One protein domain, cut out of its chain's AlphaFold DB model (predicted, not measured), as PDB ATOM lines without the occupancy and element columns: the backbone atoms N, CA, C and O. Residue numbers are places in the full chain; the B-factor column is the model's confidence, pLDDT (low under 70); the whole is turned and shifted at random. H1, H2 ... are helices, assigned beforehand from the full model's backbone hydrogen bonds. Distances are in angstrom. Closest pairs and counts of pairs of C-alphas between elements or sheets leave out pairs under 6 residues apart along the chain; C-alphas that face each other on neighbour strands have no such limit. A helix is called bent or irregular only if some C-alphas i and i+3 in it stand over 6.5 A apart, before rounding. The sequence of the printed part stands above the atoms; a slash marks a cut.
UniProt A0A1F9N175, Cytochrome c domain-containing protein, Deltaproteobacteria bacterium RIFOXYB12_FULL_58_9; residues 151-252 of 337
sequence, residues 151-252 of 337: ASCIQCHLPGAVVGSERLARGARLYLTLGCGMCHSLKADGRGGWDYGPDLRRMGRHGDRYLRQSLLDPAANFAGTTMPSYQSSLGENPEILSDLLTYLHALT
ATOM      1  N   ALA A 151      25.641  16.035  19.303       92.38
ATOM      2  CA  ALA A 151      24.259  15.583  19.400       92.38
ATOM      3  C   ALA A 151      23.916  15.094  20.814       92.38
ATOM      4  O   ALA A 151      22.836  15.393  21.320       92.38
ATOM      5  N   SER A 152      24.854  14.409  21.477       91.44
ATOM      6  CA  SER A 152      24.685  13.863  22.832       91.44
ATOM      7  C   SER A 152      24.443  14.915  23.908       91.44
ATOM      8  O   SER A 152      23.778  14.632  24.904       91.44
ATOM      9  N   CYS A 153      24.881  16.162  23.693       91.81
ATOM     10  CA  CYS A 153      24.645  17.246  24.643       91.81
ATOM     11  C   CYS A 153      23.149  17.410  24.941       91.81
ATOM     12  O   CYS A 153      22.788  17.762  26.063       91.81
ATOM     13  N   ILE A 154      22.273  17.092  23.975       89.06
ATOM     14  CA  ILE A 154      20.820  17.197  24.124       89.06
ATOM     15  C   ILE A 154      20.260  16.293  25.232       89.06
ATOM     16  O   ILE A 154      19.185  16.557  25.765       89.06
ATOM     17  N   GLN A 155      20.956  15.217  25.595       89.00
ATOM     18  CA  GLN A 155      20.455  14.272  26.589       89.00
ATOM     19  C   GLN A 155      20.323  14.927  27.968       89.00
ATOM     20  O   GLN A 155      19.409  14.589  28.717       89.00
ATOM     21  N   CYS A 156      21.186  15.900  28.277       87.94
ATOM     22  CA  CYS A 156      21.220  16.592  29.568       87.94
ATOM     23  C   CYS A 156      21.070  18.117  29.467       87.94
ATOM     24  O   CYS A 156      20.687  18.759  30.446       87.94
ATOM     25  N   HIS A 157      21.398  18.705  28.317       87.75
ATOM     26  CA  HIS A 157      21.425  20.145  28.094       87.75
ATOM     27  C   HIS A 157      20.460  20.550  26.982       87.75
ATOM     28  O   HIS A 157      20.148  19.789  26.065       87.75
ATOM     29  N   LEU A 158      19.991  21.795  27.031       84.38
ATOM     30  CA  LEU A 158      19.320  22.389  25.880       84.38
ATOM     31  C   LEU A 158      20.364  22.721  24.798       84.38
ATOM     32  O   LEU A 158      21.499  23.068  25.142       84.38
ATOM     33  N   PRO A 159      20.008  22.654  23.503       86.69
ATOM     34  CA  PRO A 159      20.884  23.114  22.427       86.69
ATOM     35  C   PRO A 159      21.433  24.526  22.696       86.69
ATOM     36  O   PRO A 159      20.657  25.469  22.847       86.69
ATOM     37  N   GLY A 160      22.762  24.675  22.759       84.56
ATOM     38  CA  GLY A 160      23.438  25.960  22.986       84.56
ATOM     39  C   GLY A 160      23.613  26.364  24.453       84.56
ATOM     40  O   GLY A 160      24.181  27.419  24.725       84.56
ATOM     41  N   ALA A 161      23.163  25.545  25.406       82.69
ATOM     42  CA  ALA A 161      23.280  25.837  26.837       82.69
ATOM     43  C   ALA A 161      24.710  25.735  27.384       82.69
ATOM     44  O   ALA A 161      25.017  26.323  28.421       82.69
ATOM     45  N   VAL A 162      25.567  24.962  26.716       85.56
ATOM     46  CA  VAL A 162      26.928  24.654  27.162       85.56
ATOM     47  C   VAL A 162      27.922  24.765  26.010       85.56
ATOM     48  O   VAL A 162      27.564  24.577  24.845       85.56
ATOM     49  N   VAL A 163      29.182  25.045  26.342       83.81
ATOM     50  CA  VAL A 163      30.294  25.014  25.380       83.81
ATOM     51  C   VAL A 163      30.428  23.601  24.807       83.81
ATOM     52  O   VAL A 163      30.330  22.623  25.543       83.81
ATOM     53  N   GLY A 164      30.645  23.492  23.498       85.94
ATOM     54  CA  GLY A 164      30.673  22.220  22.777       85.94
ATOM     55  C   GLY A 164      29.305  21.752  22.270       85.94
ATOM     56  O   GLY A 164      29.218  20.639  21.762       85.94
ATOM     57  N   SER A 165      28.249  22.570  22.385       90.31
ATOM     58  CA  SER A 165      26.910  22.293  21.826       90.31
ATOM     59  C   SER A 165      26.505  23.257  20.700       90.31
ATOM     60  O   SER A 165      25.327  23.391  20.361       90.31
ATOM     61  N   GLU A 166      27.468  23.960  20.104       90.31
ATOM     62  CA  GLU A 166      27.217  25.028  19.136       90.31
ATOM     63  C   GLU A 166      26.633  24.502  17.818       90.31
ATOM     64  O   GLU A 166      25.713  25.113  17.272       90.31
ATOM     65  N   ARG A 167      27.125  23.364  17.308       93.31
ATOM     66  CA  ARG A 167      26.561  22.705  16.115       93.31
ATOM     67  C   ARG A 167      25.151  22.225  16.381       93.31
ATOM     68  O   ARG A 167      24.275  22.426  15.549       93.31
ATOM     69  N   LEU A 168      24.923  21.650  17.562       92.75
ATOM     70  CA  LEU A 168      23.595  21.228  17.989       92.75
ATOM     71  C   LEU A 168      22.617  22.415  17.995       92.75
ATOM     72  O   LEU A 168      21.503  22.297  17.486       92.75
ATOM     73  N   ALA A 169      23.040  23.573  18.510       89.88
ATOM     74  CA  ALA A 169      22.236  24.795  18.512       89.88
ATOM     75  C   ALA A 169      21.935  25.310  17.096       89.88
ATOM     76  O   ALA A 169      20.788  25.638  16.785       89.88
ATOM     77  N   ARG A 170      22.944  25.355  16.217       91.69
ATOM     78  CA  ARG A 170      22.762  25.778  14.818       91.69
ATOM     79  C   ARG A 170      21.885  24.804  14.034       91.69
ATOM     80  O   ARG A 170      21.029  25.244  13.278       91.69
ATOM     81  N   GLY A 171      22.021  23.503  14.267       93.00
ATOM     82  CA  GLY A 171      21.155  22.484  13.683       93.00
ATOM     83  C   GLY A 171      19.698  22.619  14.119       93.00
ATOM     84  O   GLY A 171      18.804  22.585  13.275       93.00
ATOM     85  N   ALA A 172      19.458  22.859  15.412       90.50
ATOM     86  CA  ALA A 172      18.119  23.127  15.938       90.50
ATOM     87  C   ALA A 172      17.492  24.369  15.287       90.50
ATOM     88  O   ALA A 172      16.305  24.380  14.974       90.50
ATOM     89  N   ARG A 173      18.294  25.410  15.024       87.44
ATOM     90  CA  ARG A 173      17.848  26.577  14.255       87.44
ATOM     91  C   ARG A 173      17.494  26.201  12.820       87.44
ATOM     92  O   ARG A 173      16.403  26.538  12.377       87.44
ATOM     93  N   LEU A 174      18.389  25.513  12.109       91.56
ATOM     94  CA  LEU A 174      18.170  25.114  10.715       91.56
ATOM     95  C   LEU A 174      16.883  24.306  10.568       91.56
ATOM     96  O   LEU A 174      16.107  24.551   9.651       91.56
ATOM     97  N   TYR A 175      16.619  23.411  11.517       91.50
ATOM     98  CA  TYR A 175      15.381  22.649  11.586       91.50
ATOM     99  C   TYR A 175      14.121  23.528  11.577       91.50
ATOM    100  O   TYR A 175      13.140  23.224  10.895       91.50
ATOM    101  N   LEU A 176      14.152  24.630  12.331       84.56
ATOM    102  CA  LEU A 176      13.059  25.595  12.399       84.56
ATOM    103  C   LEU A 176      12.987  26.444  11.128       84.56
ATOM    104  O   LEU A 176      11.926  26.546  10.518       84.56
ATOM    105  N   THR A 177      14.111  27.017  10.697       85.56
ATOM    106  CA  THR A 177      14.148  27.982   9.588       85.56
ATOM    107  C   THR A 177      13.918  27.347   8.223       85.56
ATOM    108  O   THR A 177      13.376  27.994   7.336       85.56
ATOM    109  N   LEU A 178      14.312  26.083   8.042       90.38
ATOM    110  CA  LEU A 178      14.048  25.316   6.820       90.38
ATOM    111  C   LEU A 178      12.637  24.708   6.798       90.38
ATOM    112  O   LEU A 178      12.286  24.013   5.844       90.38
ATOM    113  N   GLY A 179      11.838  24.940   7.848       87.31
ATOM    114  CA  GLY A 179      10.460  24.475   7.943       87.31
ATOM    115  C   GLY A 179      10.318  22.965   8.144       87.31
ATOM    116  O   GLY A 179       9.231  22.434   7.924       87.31
ATOM    117  N   CYS A 180      11.367  22.257   8.581       90.56
ATOM    118  CA  CYS A 180      11.350  20.797   8.717       90.56
ATOM    119  C   CYS A 180      10.198  20.327   9.619       90.56
ATOM    120  O   CYS A 180       9.506  19.364   9.295       90.56
ATOM    121  N   GLY A 181       9.936  21.060  10.707       85.56
ATOM    122  CA  GLY A 181       8.863  20.764  11.659       85.56
ATOM    123  C   GLY A 181       7.433  20.893  11.115       85.56
ATOM    124  O   GLY A 181       6.509  20.431  11.785       85.56
ATOM    125  N   MET A 182       7.234  21.482   9.927       83.69
ATOM    126  CA  MET A 182       5.918  21.569   9.276       83.69
ATOM    127  C   MET A 182       5.448  20.205   8.774       83.69
ATOM    128  O   MET A 182       4.277  19.862   8.924       83.69
ATOM    129  N   CYS A 183       6.373  19.417   8.225       88.75
ATOM    130  CA  CYS A 183       6.107  18.051   7.781       88.75
ATOM    131  C   CYS A 183       6.508  17.031   8.852       88.75
ATOM    132  O   CYS A 183       5.796  16.057   9.055       88.75
ATOM    133  N   HIS A 184       7.613  17.263   9.563       89.25
ATOM    134  CA  HIS A 184       8.161  16.364  10.578       89.25
ATOM    135  C   HIS A 184       7.854  16.865  11.996       89.25
ATOM    136  O   HIS A 184       8.743  17.239  12.753       89.25
ATOM    137  N   SER A 185       6.587  16.957  12.385       83.25
ATOM    138  CA  SER A 185       6.254  17.558  13.684       83.25
ATOM    139  C   SER A 185       6.875  16.793  14.868       83.25
ATOM    140  O   SER A 185       6.708  15.584  14.989       83.25
ATOM    141  N   LEU A 186       7.550  17.512  15.775       80.38
ATOM    142  CA  LEU A 186       8.139  16.949  17.005       80.38
ATOM    143  C   LEU A 186       7.179  16.973  18.205       80.38
ATOM    144  O   LEU A 186       7.565  16.634  19.324       80.38
ATOM    145  N   LYS A 187       5.934  17.409  17.995       75.56
ATOM    146  CA  LYS A 187       4.936  17.546  19.058       75.56
ATOM    147  C   LYS A 187       4.485  16.195  19.616       75.56
ATOM    148  O   LYS A 187       4.549  15.178  18.929       75.56
ATOM    149  N   ALA A 188       3.952  16.253  20.840       67.38
ATOM    150  CA  ALA A 188       2.937  15.366  21.437       67.38
ATOM    151  C   ALA A 188       2.225  14.369  20.496       67.38
ATOM    152  O   ALA A 188       2.211  13.147  20.613       67.38
ATOM    153  N   ASP A 189       1.558  15.014  19.557       67.12
ATOM    154  CA  ASP A 189       0.497  14.537  18.691       67.12
ATOM    155  C   ASP A 189       0.889  14.663  17.213       67.12
ATOM    156  O   ASP A 189       0.047  14.514  16.324       67.12
ATOM    157  N   GLY A 190       2.166  14.963  16.945       67.44
ATOM    158  CA  GLY A 190       2.709  15.049  15.602       67.44
ATOM    159  C   GLY A 190       2.475  13.737  14.860       67.44
ATOM    160  O   GLY A 190       2.960  12.683  15.273       67.44
ATOM    161  N   ARG A 191       1.709  13.786  13.767       64.56
ATOM    162  CA  ARG A 191       1.471  12.615  12.917       64.56
ATOM    163  C   ARG A 191       2.684  12.432  12.010       64.56
ATOM    164  O   ARG A 191       3.036  13.357  11.289       64.56
ATOM    165  N   GLY A 192       3.308  11.257  12.044       65.00
ATOM    166  CA  GLY A 192       4.207  10.813  10.974       65.00
ATOM    167  C   GLY A 192       3.428  10.022   9.921       65.00
ATOM    168  O   GLY A 192       2.386   9.450  10.247       65.00
ATOM    169  N   GLY A 193       3.900   9.960   8.675       64.38
ATOM    170  CA  GLY A 193       3.236   9.144   7.656       64.38
ATOM    171  C   GLY A 193       3.669   9.434   6.224       64.38
ATOM    172  O   GLY A 193       4.842   9.655   5.954       64.38
ATOM    173  N   TRP A 194       2.704   9.361   5.309       56.81
ATOM    174  CA  TRP A 194       2.856   9.736   3.899       56.81
ATOM    175  C   TRP A 194       2.354  11.159   3.635       56.81
ATOM    176  O   TRP A 194       3.008  11.921   2.931       56.81
ATOM    177  N   ASP A 195       1.226  11.528   4.255       64.62
ATOM    178  CA  ASP A 195       0.657  12.886   4.193       64.62
ATOM    179  C   ASP A 195       1.457  13.901   5.037       64.62
ATOM    180  O   ASP A 195       1.312  15.111   4.879       64.62
ATOM    181  N   TYR A 196       2.317  13.400   5.928       75.44
ATOM    182  CA  TYR A 196       3.240  14.143   6.788       75.44
ATOM    183  C   TYR A 196       4.587  13.425   6.795       75.44
ATOM    184  O   TYR A 196       4.613  12.205   6.697       75.44
ATOM    185  N   GLY A 197       5.702  14.137   6.949       86.25
ATOM    186  CA  GLY A 197       7.024  13.509   7.002       86.25
ATOM    187  C   GLY A 197       7.150  12.494   8.155       86.25
ATOM    188  O   GLY A 197       6.451  12.611   9.163       86.25
ATOM    189  N   PRO A 198       8.033  11.482   8.056       86.94
ATOM    190  CA  PRO A 198       8.241  10.502   9.124       86.94
ATOM    191  C   PRO A 198       8.696  11.140  10.444       86.94
ATOM    192  O   PRO A 198       9.334  12.194  10.458       86.94
ATOM    193  N   ASP A 199       8.437  10.452  11.561       85.44
ATOM    194  CA  ASP A 199       8.929  10.859  12.882       85.44
ATOM    195  C   ASP A 199      10.462  10.765  12.943       85.44
ATOM    196  O   ASP A 199      11.041   9.680  13.068       85.44
ATOM    197  N   LEU A 200      11.127  11.920  12.878       87.56
ATOM    198  CA  LEU A 200      12.585  12.014  12.817       87.56
ATOM    199  C   LEU A 200      13.282  11.487  14.075       87.56
ATOM    200  O   LEU A 200      14.425  11.043  13.981       87.56
ATOM    201  N   ARG A 201      12.582  11.402  15.215       82.50
ATOM    202  CA  ARG A 201      13.111  10.790  16.448       82.50
ATOM    203  C   ARG A 201      13.371   9.291  16.295       82.50
ATOM    204  O   ARG A 201      14.084   8.690  17.092       82.50
ATOM    205  N   ARG A 202      12.802   8.665  15.263       78.69
ATOM    206  CA  ARG A 202      12.992   7.242  14.946       78.69
ATOM    207  C   ARG A 202      13.951   7.014  13.775       78.69
ATOM    208  O   ARG A 202      14.436   5.895  13.618       78.69
ATOM    209  N   MET A 203      14.234   8.049  12.980       75.38
ATOM    210  CA  MET A 203      14.966   7.932  11.712       75.38
ATOM    211  C   MET A 203      16.491   7.885  11.870       75.38
ATOM    212  O   MET A 203      17.169   7.292  11.037       75.38
ATOM    213  N   GLY A 204      17.060   8.443  12.940       60.62
ATOM    214  CA  GLY A 204      18.520   8.450  13.142       60.62
ATOM    215  C   GLY A 204      19.172   7.072  13.321       60.62
ATOM    216  O   GLY A 204      20.389   6.970  13.189       60.62
ATOM    217  N   ARG A 205      18.392   5.990  13.494       62.91
ATOM    218  CA  ARG A 205      18.902   4.604  13.423       62.91
ATOM    219  C   ARG A 205      19.450   4.221  12.044       62.91
ATOM    220  O   ARG A 205      20.213   3.269  11.945       62.91
ATOM    221  N   HIS A 206      19.076   4.946  10.992       68.69
ATOM    222  CA  HIS A 206      19.539   4.676   9.630       68.69
ATOM    223  C   HIS A 206      20.962   5.209   9.341       68.69
ATOM    224  O   HIS A 206      21.514   4.922   8.280       68.69
ATOM    225  N   GLY A 207      21.580   5.931  10.289       74.88
ATOM    226  CA  GLY A 207      22.959   6.427  10.196       74.88
ATOM    227  C   GLY A 207      23.137   7.676   9.318       74.88
ATOM    228  O   GLY A 207      22.247   8.065   8.561       74.88
ATOM    229  N   ASP A 208      24.315   8.308   9.412       81.75
ATOM    230  CA  ASP A 208      24.635   9.594   8.759       81.75
ATOM    231  C   ASP A 208      24.403   9.581   7.240       81.75
ATOM    232  O   ASP A 208      23.743  10.463   6.696       81.75
ATOM    233  N   ARG A 209      24.892   8.542   6.548       85.19
ATOM    234  CA  ARG A 209      24.785   8.434   5.084       85.19
ATOM    235  C   ARG A 209      23.334   8.496   4.612       85.19
ATOM    236  O   ARG A 209      23.036   9.203   3.654       85.19
ATOM    237  N   TYR A 210      22.443   7.776   5.291       87.25
ATOM    238  CA  TYR A 210      21.028   7.747   4.944       87.25
ATOM    239  C   TYR A 210      20.365   9.107   5.179       87.25
ATOM    240  O   TYR A 210      19.612   9.580   4.326       87.25
ATOM    241  N   LEU A 211      20.656   9.759   6.312       89.94
ATOM    242  CA  LEU A 211      20.122  11.088   6.621       89.94
ATOM    243  C   LEU A 211      20.616  12.130   5.611       89.94
ATOM    244  O   LEU A 211      19.819  12.901   5.082       89.94
ATOM    245  N   ARG A 212      21.910  12.103   5.276       92.50
ATOM    246  CA  ARG A 212      22.516  12.964   4.255       92.50
ATOM    247  C   ARG A 212      21.847  12.781   2.898       92.50
ATOM    248  O   ARG A 212      21.462  13.768   2.277       92.50
ATOM    249  N   GLN A 213      21.677  11.537   2.455       92.88
ATOM    250  CA  GLN A 213      20.998  11.242   1.198       92.88
ATOM    251  C   GLN A 213      19.541  11.708   1.229       92.88
ATOM    252  O   GLN A 213      19.098  12.339   0.282       92.88
ATOM    253  N   SER A 214      18.832  11.518   2.345       92.75
ATOM    254  CA  SER A 214      17.446  11.984   2.495       92.75
ATOM    255  C   SER A 214      17.316  13.506   2.366       92.75
ATOM    256  O   SER A 214      16.297  13.989   1.895       92.75
ATOM    257  N   LEU A 215      18.326  14.281   2.769       94.75
ATOM    258  CA  LEU A 215      18.299  15.741   2.648       94.75
ATOM    259  C   LEU A 215      18.657  16.224   1.237       94.75
ATOM    260  O   LEU A 215      18.069  17.185   0.744       94.75
ATOM    261  N   LEU A 216      19.640  15.586   0.600       95.69
ATOM    262  CA  LEU A 216      20.194  16.038  -0.678       95.69
ATOM    263  C   LEU A 216      19.447  15.453  -1.881       95.69
ATOM    264  O   LEU A 216      19.119  16.176  -2.819       95.69
ATOM    265  N   ASP A 217      19.115  14.168  -1.827       95.50
ATOM    266  CA  ASP A 217      18.390  13.435  -2.862       95.50
ATOM    267  C   ASP A 217      17.382  12.459  -2.217       95.50
ATOM    268  O   ASP A 217      17.600  11.242  -2.176       95.50
ATOM    269  N   PRO A 218      16.269  12.978  -1.664       93.50
ATOM    270  CA  PRO A 218      15.272  12.151  -0.989       93.50
ATOM    271  C   PRO A 218      14.663  11.085  -1.909       93.50
ATOM    272  O   PRO A 218      14.295  10.007  -1.436       93.50
ATOM    273  N   ALA A 219      14.584  11.353  -3.218       93.00
ATOM    274  CA  ALA A 219      14.027  10.426  -4.198       93.00
ATOM    275  C   ALA A 219      14.873   9.150  -4.351       93.00
ATOM    276  O   ALA A 219      14.317   8.095  -4.660       93.00
ATOM    277  N   ALA A 220      16.181   9.217  -4.077       91.81
ATOM    278  CA  ALA A 220      17.050   8.042  -4.092       91.81
ATOM    279  C   ALA A 220      16.755   7.056  -2.951       91.81
ATOM    280  O   ALA A 220      16.905   5.849  -3.136       91.81
ATOM    281  N   ASN A 221      16.311   7.549  -1.791       86.94
ATOM    282  CA  ASN A 221      15.858   6.685  -0.696       86.94
ATOM    283  C   ASN A 221      14.402   6.251  -0.884       86.94
ATOM    284  O   ASN A 221      14.033   5.142  -0.496       86.94
ATOM    285  N   PHE A 222      13.570   7.122  -1.463       87.50
ATOM    286  CA  PHE A 222      12.151   6.862  -1.634       87.50
ATOM    287  C   PHE A 222      11.582   7.483  -2.911       87.50
ATOM    288  O   PHE A 222      11.254   8.673  -2.967       87.50
ATOM    289  N   ALA A 223      11.421   6.650  -3.939       89.00
ATOM    290  CA  ALA A 223      10.832   7.065  -5.205       89.00
ATOM    291  C   ALA A 223       9.390   7.563  -4.994       89.00
ATOM    292  O   ALA A 223       8.552   6.851  -4.445       89.00
ATOM    293  N   GLY A 224       9.099   8.791  -5.438       86.06
ATOM    294  CA  GLY A 224       7.781   9.423  -5.274       86.06
ATOM    295  C   GLY A 224       7.572  10.162  -3.947       86.06
ATOM    296  O   GLY A 224       6.448  10.561  -3.652       86.06
ATOM    297  N   THR A 225       8.629  10.363  -3.154       89.31
ATOM    298  CA  THR A 225       8.588  11.224  -1.963       89.31
ATOM    299  C   THR A 225       8.132  12.651  -2.280       89.31
ATOM    300  O   THR A 225       8.498  13.226  -3.303       89.31
ATOM    301  N   THR A 226       7.368  13.244  -1.362       89.75
ATOM    302  CA  THR A 226       7.022  14.674  -1.369       89.75
ATOM    303  C   THR A 226       8.038  15.525  -0.603       89.75
ATOM    304  O   THR A 226       7.924  16.751  -0.587       89.75
ATOM    305  N   MET A 227       9.039  14.897   0.030       91.31
ATOM    306  CA  MET A 227      10.117  15.606   0.715       91.31
ATOM    307  C   MET A 227      10.928  16.424  -0.304       91.31
ATOM    308  O   MET A 227      11.430  15.850  -1.273       91.31
ATOM    309  N   PRO A 228      11.083  17.744  -0.105       92.19
ATOM    310  CA  PRO A 228      11.879  18.563  -1.006       92.19
ATOM    311  C   PRO A 228      13.364  18.208  -0.897       92.19
ATOM    312  O   PRO A 228      13.864  17.882   0.181       92.19
ATOM    313  N   SER A 229      14.082  18.316  -2.015       94.38
ATOM    314  CA  SER A 229      15.545  18.285  -2.000       94.38
ATOM    315  C   SER A 229      16.085  19.612  -1.466       94.38
ATOM    316  O   SER A 229      15.673  20.685  -1.909       94.38
ATOM    317  N   TYR A 230      17.056  19.531  -0.559       94.75
ATOM    318  CA  TYR A 230      17.810  20.672  -0.045       94.75
ATOM    319  C   TYR A 230      19.198  20.788  -0.691       94.75
ATOM    320  O   TYR A 230      20.059  21.496  -0.170       94.75
ATOM    321  N   GLN A 231      19.435  20.125  -1.831       94.62
ATOM    322  CA  GLN A 231      20.725  20.152  -2.529       94.62
ATOM    323  C   GLN A 231      21.203  21.581  -2.823       94.62
ATOM    324  O   GLN A 231      22.377  21.879  -2.630       94.62
ATOM    325  N   SER A 232      20.307  22.482  -3.229       91.06
ATOM    326  CA  SER A 232      20.657  23.877  -3.530       91.06
ATOM    327  C   SER A 232      21.022  24.700  -2.290       91.06
ATOM    328  O   SER A 232      21.839  25.609  -2.383       91.06
ATOM    329  N   SER A 233      20.439  24.397  -1.128       89.12
ATOM    330  CA  SER A 233      20.690  25.138   0.118       89.12
ATOM    331  C   SER A 233      21.844  24.553   0.939       89.12
ATOM    332  O   SER A 233      22.562  25.292   1.611       89.12
ATOM    333  N   LEU A 234      22.028  23.231   0.903       93.81
ATOM    334  CA  LEU A 234      22.939  22.499   1.790       93.81
ATOM    335  C   LEU A 234      24.071  21.769   1.054       93.81
ATOM    336  O   LEU A 234      25.082  21.453   1.677       93.81
ATOM    337  N   GLY A 235      23.930  21.497  -0.245       89.62
ATOM    338  CA  GLY A 235      24.841  20.624  -0.991       89.62
ATOM    339  C   GLY A 235      26.270  21.153  -1.114       89.62
ATOM    340  O   GLY A 235      27.215  20.374  -1.038       89.62
ATOM    341  N   GLU A 236      26.433  22.471  -1.234       90.62
ATOM    342  CA  GLU A 236      27.747  23.133  -1.298       90.62
ATOM    343  C   GLU A 236      28.260  23.583   0.081       90.62
ATOM    344  O   GLU A 236      29.377  24.079   0.201       90.62
ATOM    345  N   ASN A 237      27.469  23.382   1.142       93.38
ATOM    346  CA  ASN A 237      27.756  23.858   2.495       93.38
ATOM    347  C   ASN A 237      27.856  22.679   3.481       93.38
ATOM    348  O   ASN A 237      26.966  22.498   4.321       93.38
ATOM    349  N   PRO A 238      28.934  21.869   3.423       91.12
ATOM    350  CA  PRO A 238      29.067  20.655   4.233       91.12
ATOM    351  C   PRO A 238      29.010  20.928   5.741       91.12
ATOM    352  O   PRO A 238      28.532  20.084   6.497       91.12
ATOM    353  N   GLU A 239      29.436  22.114   6.177       93.69
ATOM    354  CA  GLU A 239      29.364  22.543   7.575       93.69
ATOM    355  C   GLU A 239      27.925  22.778   8.048       93.69
ATOM    356  O   GLU A 239      27.528  22.256   9.088       93.69
ATOM    357  N   ILE A 240      27.118  23.491   7.256       94.81
ATOM    358  CA  ILE A 240      25.703  23.766   7.559       94.81
ATOM    359  C   ILE A 240      24.904  22.459   7.543       94.81
ATOM    360  O   ILE A 240      24.090  22.200   8.429       94.81
ATOM    361  N   LEU A 241      25.176  21.598   6.560       96.06
ATOM    362  CA  LEU A 241      24.589  20.265   6.495       96.06
ATOM    363  C   LEU A 241      24.946  19.430   7.733       96.06
ATOM    364  O   LEU A 241      24.074  18.777   8.300       96.06
ATOM    365  N   SER A 242      26.201  19.480   8.185       95.00
ATOM    366  CA  SER A 242      26.645  18.765   9.389       95.00
ATOM    367  C   SER A 242      25.991  19.301  10.662       95.00
ATOM    368  O   SER A 242      25.678  18.514  11.553       95.00
ATOM    369  N   ASP A 243      25.734  20.607  10.754       95.56
ATOM    370  CA  ASP A 243      24.987  21.187  11.872       95.56
ATOM    371  C   ASP A 243      23.552  20.632  11.912       95.56
ATOM    372  O   ASP A 243      23.114  20.137  12.953       95.56
ATOM    373  N   LEU A 244      22.840  20.617  10.775       95.31
ATOM    374  CA  LEU A 244      21.499  20.026  10.699       95.31
ATOM    375  C   LEU A 244      21.520  18.527  11.040       95.31
ATOM    376  O   LEU A 244      20.727  18.082  11.866       95.31
ATOM    377  N   LEU A 245      22.451  17.759  10.468       94.25
ATOM    378  CA  LEU A 245      22.608  16.327  10.751       94.25
ATOM    379  C   LEU A 245      22.912  16.059  12.230       94.25
ATOM    380  O   LEU A 245      22.337  15.140  12.807       94.25
ATOM    381  N   THR A 246      23.739  16.893  12.871       94.25
ATOM    382  CA  THR A 246      24.007  16.817  14.318       94.25
ATOM    383  C   THR A 246      22.709  16.907  15.111       94.25
ATOM    384  O   THR A 246      22.467  16.106  16.012       94.25
ATOM    385  N   TYR A 247      21.836  17.848  14.755       93.69
ATOM    386  CA  TYR A 247      20.542  17.978  15.410       93.69
ATOM    387  C   TYR A 247      19.601  16.800  15.105       93.69
ATOM    388  O   TYR A 247      18.945  16.299  16.015       93.69
ATOM    389  N   LEU A 248      19.583  16.281  13.873       92.50
ATOM    390  CA  LEU A 248      18.791  15.092  13.530       92.50
ATOM    391  C   LEU A 248      19.239  13.837  14.293       92.50
ATOM    392  O   LEU A 248      18.394  13.056  14.728       92.50
ATOM    393  N   HIS A 249      20.544  13.654  14.509       90.25
ATOM    394  CA  HIS A 249      21.057  12.603  15.391       90.25
ATOM    395  C   HIS A 249      20.575  12.804  16.831       90.25
ATOM    396  O   HIS A 249      20.096  11.860  17.461       90.25
ATOM    397  N   ALA A 250      20.614  14.045  17.319       90.62
ATOM    398  CA  ALA A 250      20.195  14.402  18.670       90.62
ATOM    399  C   ALA A 250      18.724  14.044  18.943       90.62
ATOM    400  O   ALA A 250      18.395  13.573  20.029       90.62
ATOM    401  N   LEU A 251      17.843  14.178  17.942       88.75
ATOM    402  CA  LEU A 251      16.423  13.815  18.057       88.75
ATOM    403  C   LEU A 251      16.178  12.339  18.396       88.75
ATOM    404  O   LEU A 251      15.090  12.001  18.861       88.75
ATOM    405  N   THR A 252      17.154  11.462  18.159       85.00
ATOM    406  CA  THR A 252      17.034  10.024  18.454       85.00
ATOM    407  C   THR A 252      17.540   9.620  19.827       85.00
ATOM    408  O   THR A 252      17.332   8.481  20.245       85.00
TER     409      THR A 252
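What this domain is: This is residues 151 to 252 of the 337 residues of the protein "Cytochrome c domain-containing protein" of Deltaproteobacteria bacterium RIFOXYB12_FULL_58_9 (UniProt A0A1F9N175). A small helical body is built round H7, which sits in the middle with H2 crossing it at a right angle on one side and the kinked helix H4 on another. The short H1 packs on the last part of H7, H5 and H6 pack on the later part of H4, and residues 184 to 199 form a long loop between H3 and H4. The printed part has 102 residues, with seven named helices, H1 to H7 in chain order, and no named strand; its class is all helix. It is compact, with a radius of gyration of the C-alphas of 13.2 A and spans of 41 by 35 by 24 A.

How they stand to each other: H1, residues 151 to 155, touches H7, residues 238 to 250, through residues 246 to 250 of H7 alone; their closest C-alphas, of Ala 151 and Ala 250, are 4.3 A apart. H1 only just touches H2, residues 166 to 177, with 3 pairs of C-alphas within 8 A, and of H2 with residue 168 alone; the closest C-alphas, of Ala 151 and Leu 168, are 5.9 A apart. H2 touches H7 about perpendicular, at 90 degrees, with the closest C-alphas, of Gly 171 and Leu 244, 3.9 A apart. H3, residues 180 to 183, touches no helix; it is close to but not clearly touching H2, with the C-alphas of Tyr 175 and Gly 181 closest at 6.8 A. H4, residues 200 to 216, has a kink of 119 degrees near residue 207 and is irregular, with C-alphas 205 and 208 8.9 A apart. On its rough line, H4 runs opposite ways to H7 at a shallow tilt of 15 degrees; they touch, with the closest C-alphas, of Gly 204 and His 249, 5.4 A apart. H4 and H7 are the hubs, touching three helices each. With residues 210 to 214 alone, H4 touches H5, residues 218 to 221; the closest C-alphas, of Ser 214 and Asn 221, are 6.4 A apart. With residues 215 to 216 alone, H4 only just touches H6, residues 231 to 234, over 3 pairs of C-alphas within 8 A; the closest, of Leu 216 and Gln 231, are 4.5 A apart. H2 and H4 are apart. In H2 and H7 every O i to N i+4 pair is within hydrogen-bond range; in H1 it is 0 of 1, beside 2 of 2 O i to N i+3 pairs, and in H4 6 of 13, beside 9 of 14, while H3, H5 and H6 are too short for an O i to N i+4 pair.

Where its parts are: H1 begins at C-alpha 151, (24.259, 15.583, 19.400). H2 is 16.5 A from first to last C-alpha, H4 16.0 A and H7 18.1 A. H4 begins at C-alpha 200, (12.585, 12.014, 12.817), and H7 ends at C-alpha 250, (20.195, 14.402, 18.670).

The domain as a whole: The two C-alphas farthest apart, of Val 163 and Gly 224, are 41.1 A apart. The printed part has no cut. The link from H3 to H4, 16 residues, is long. The mean pLDDT of the printed part is 86.4, and residues 188 to 195 and 204 to 206 are under 70.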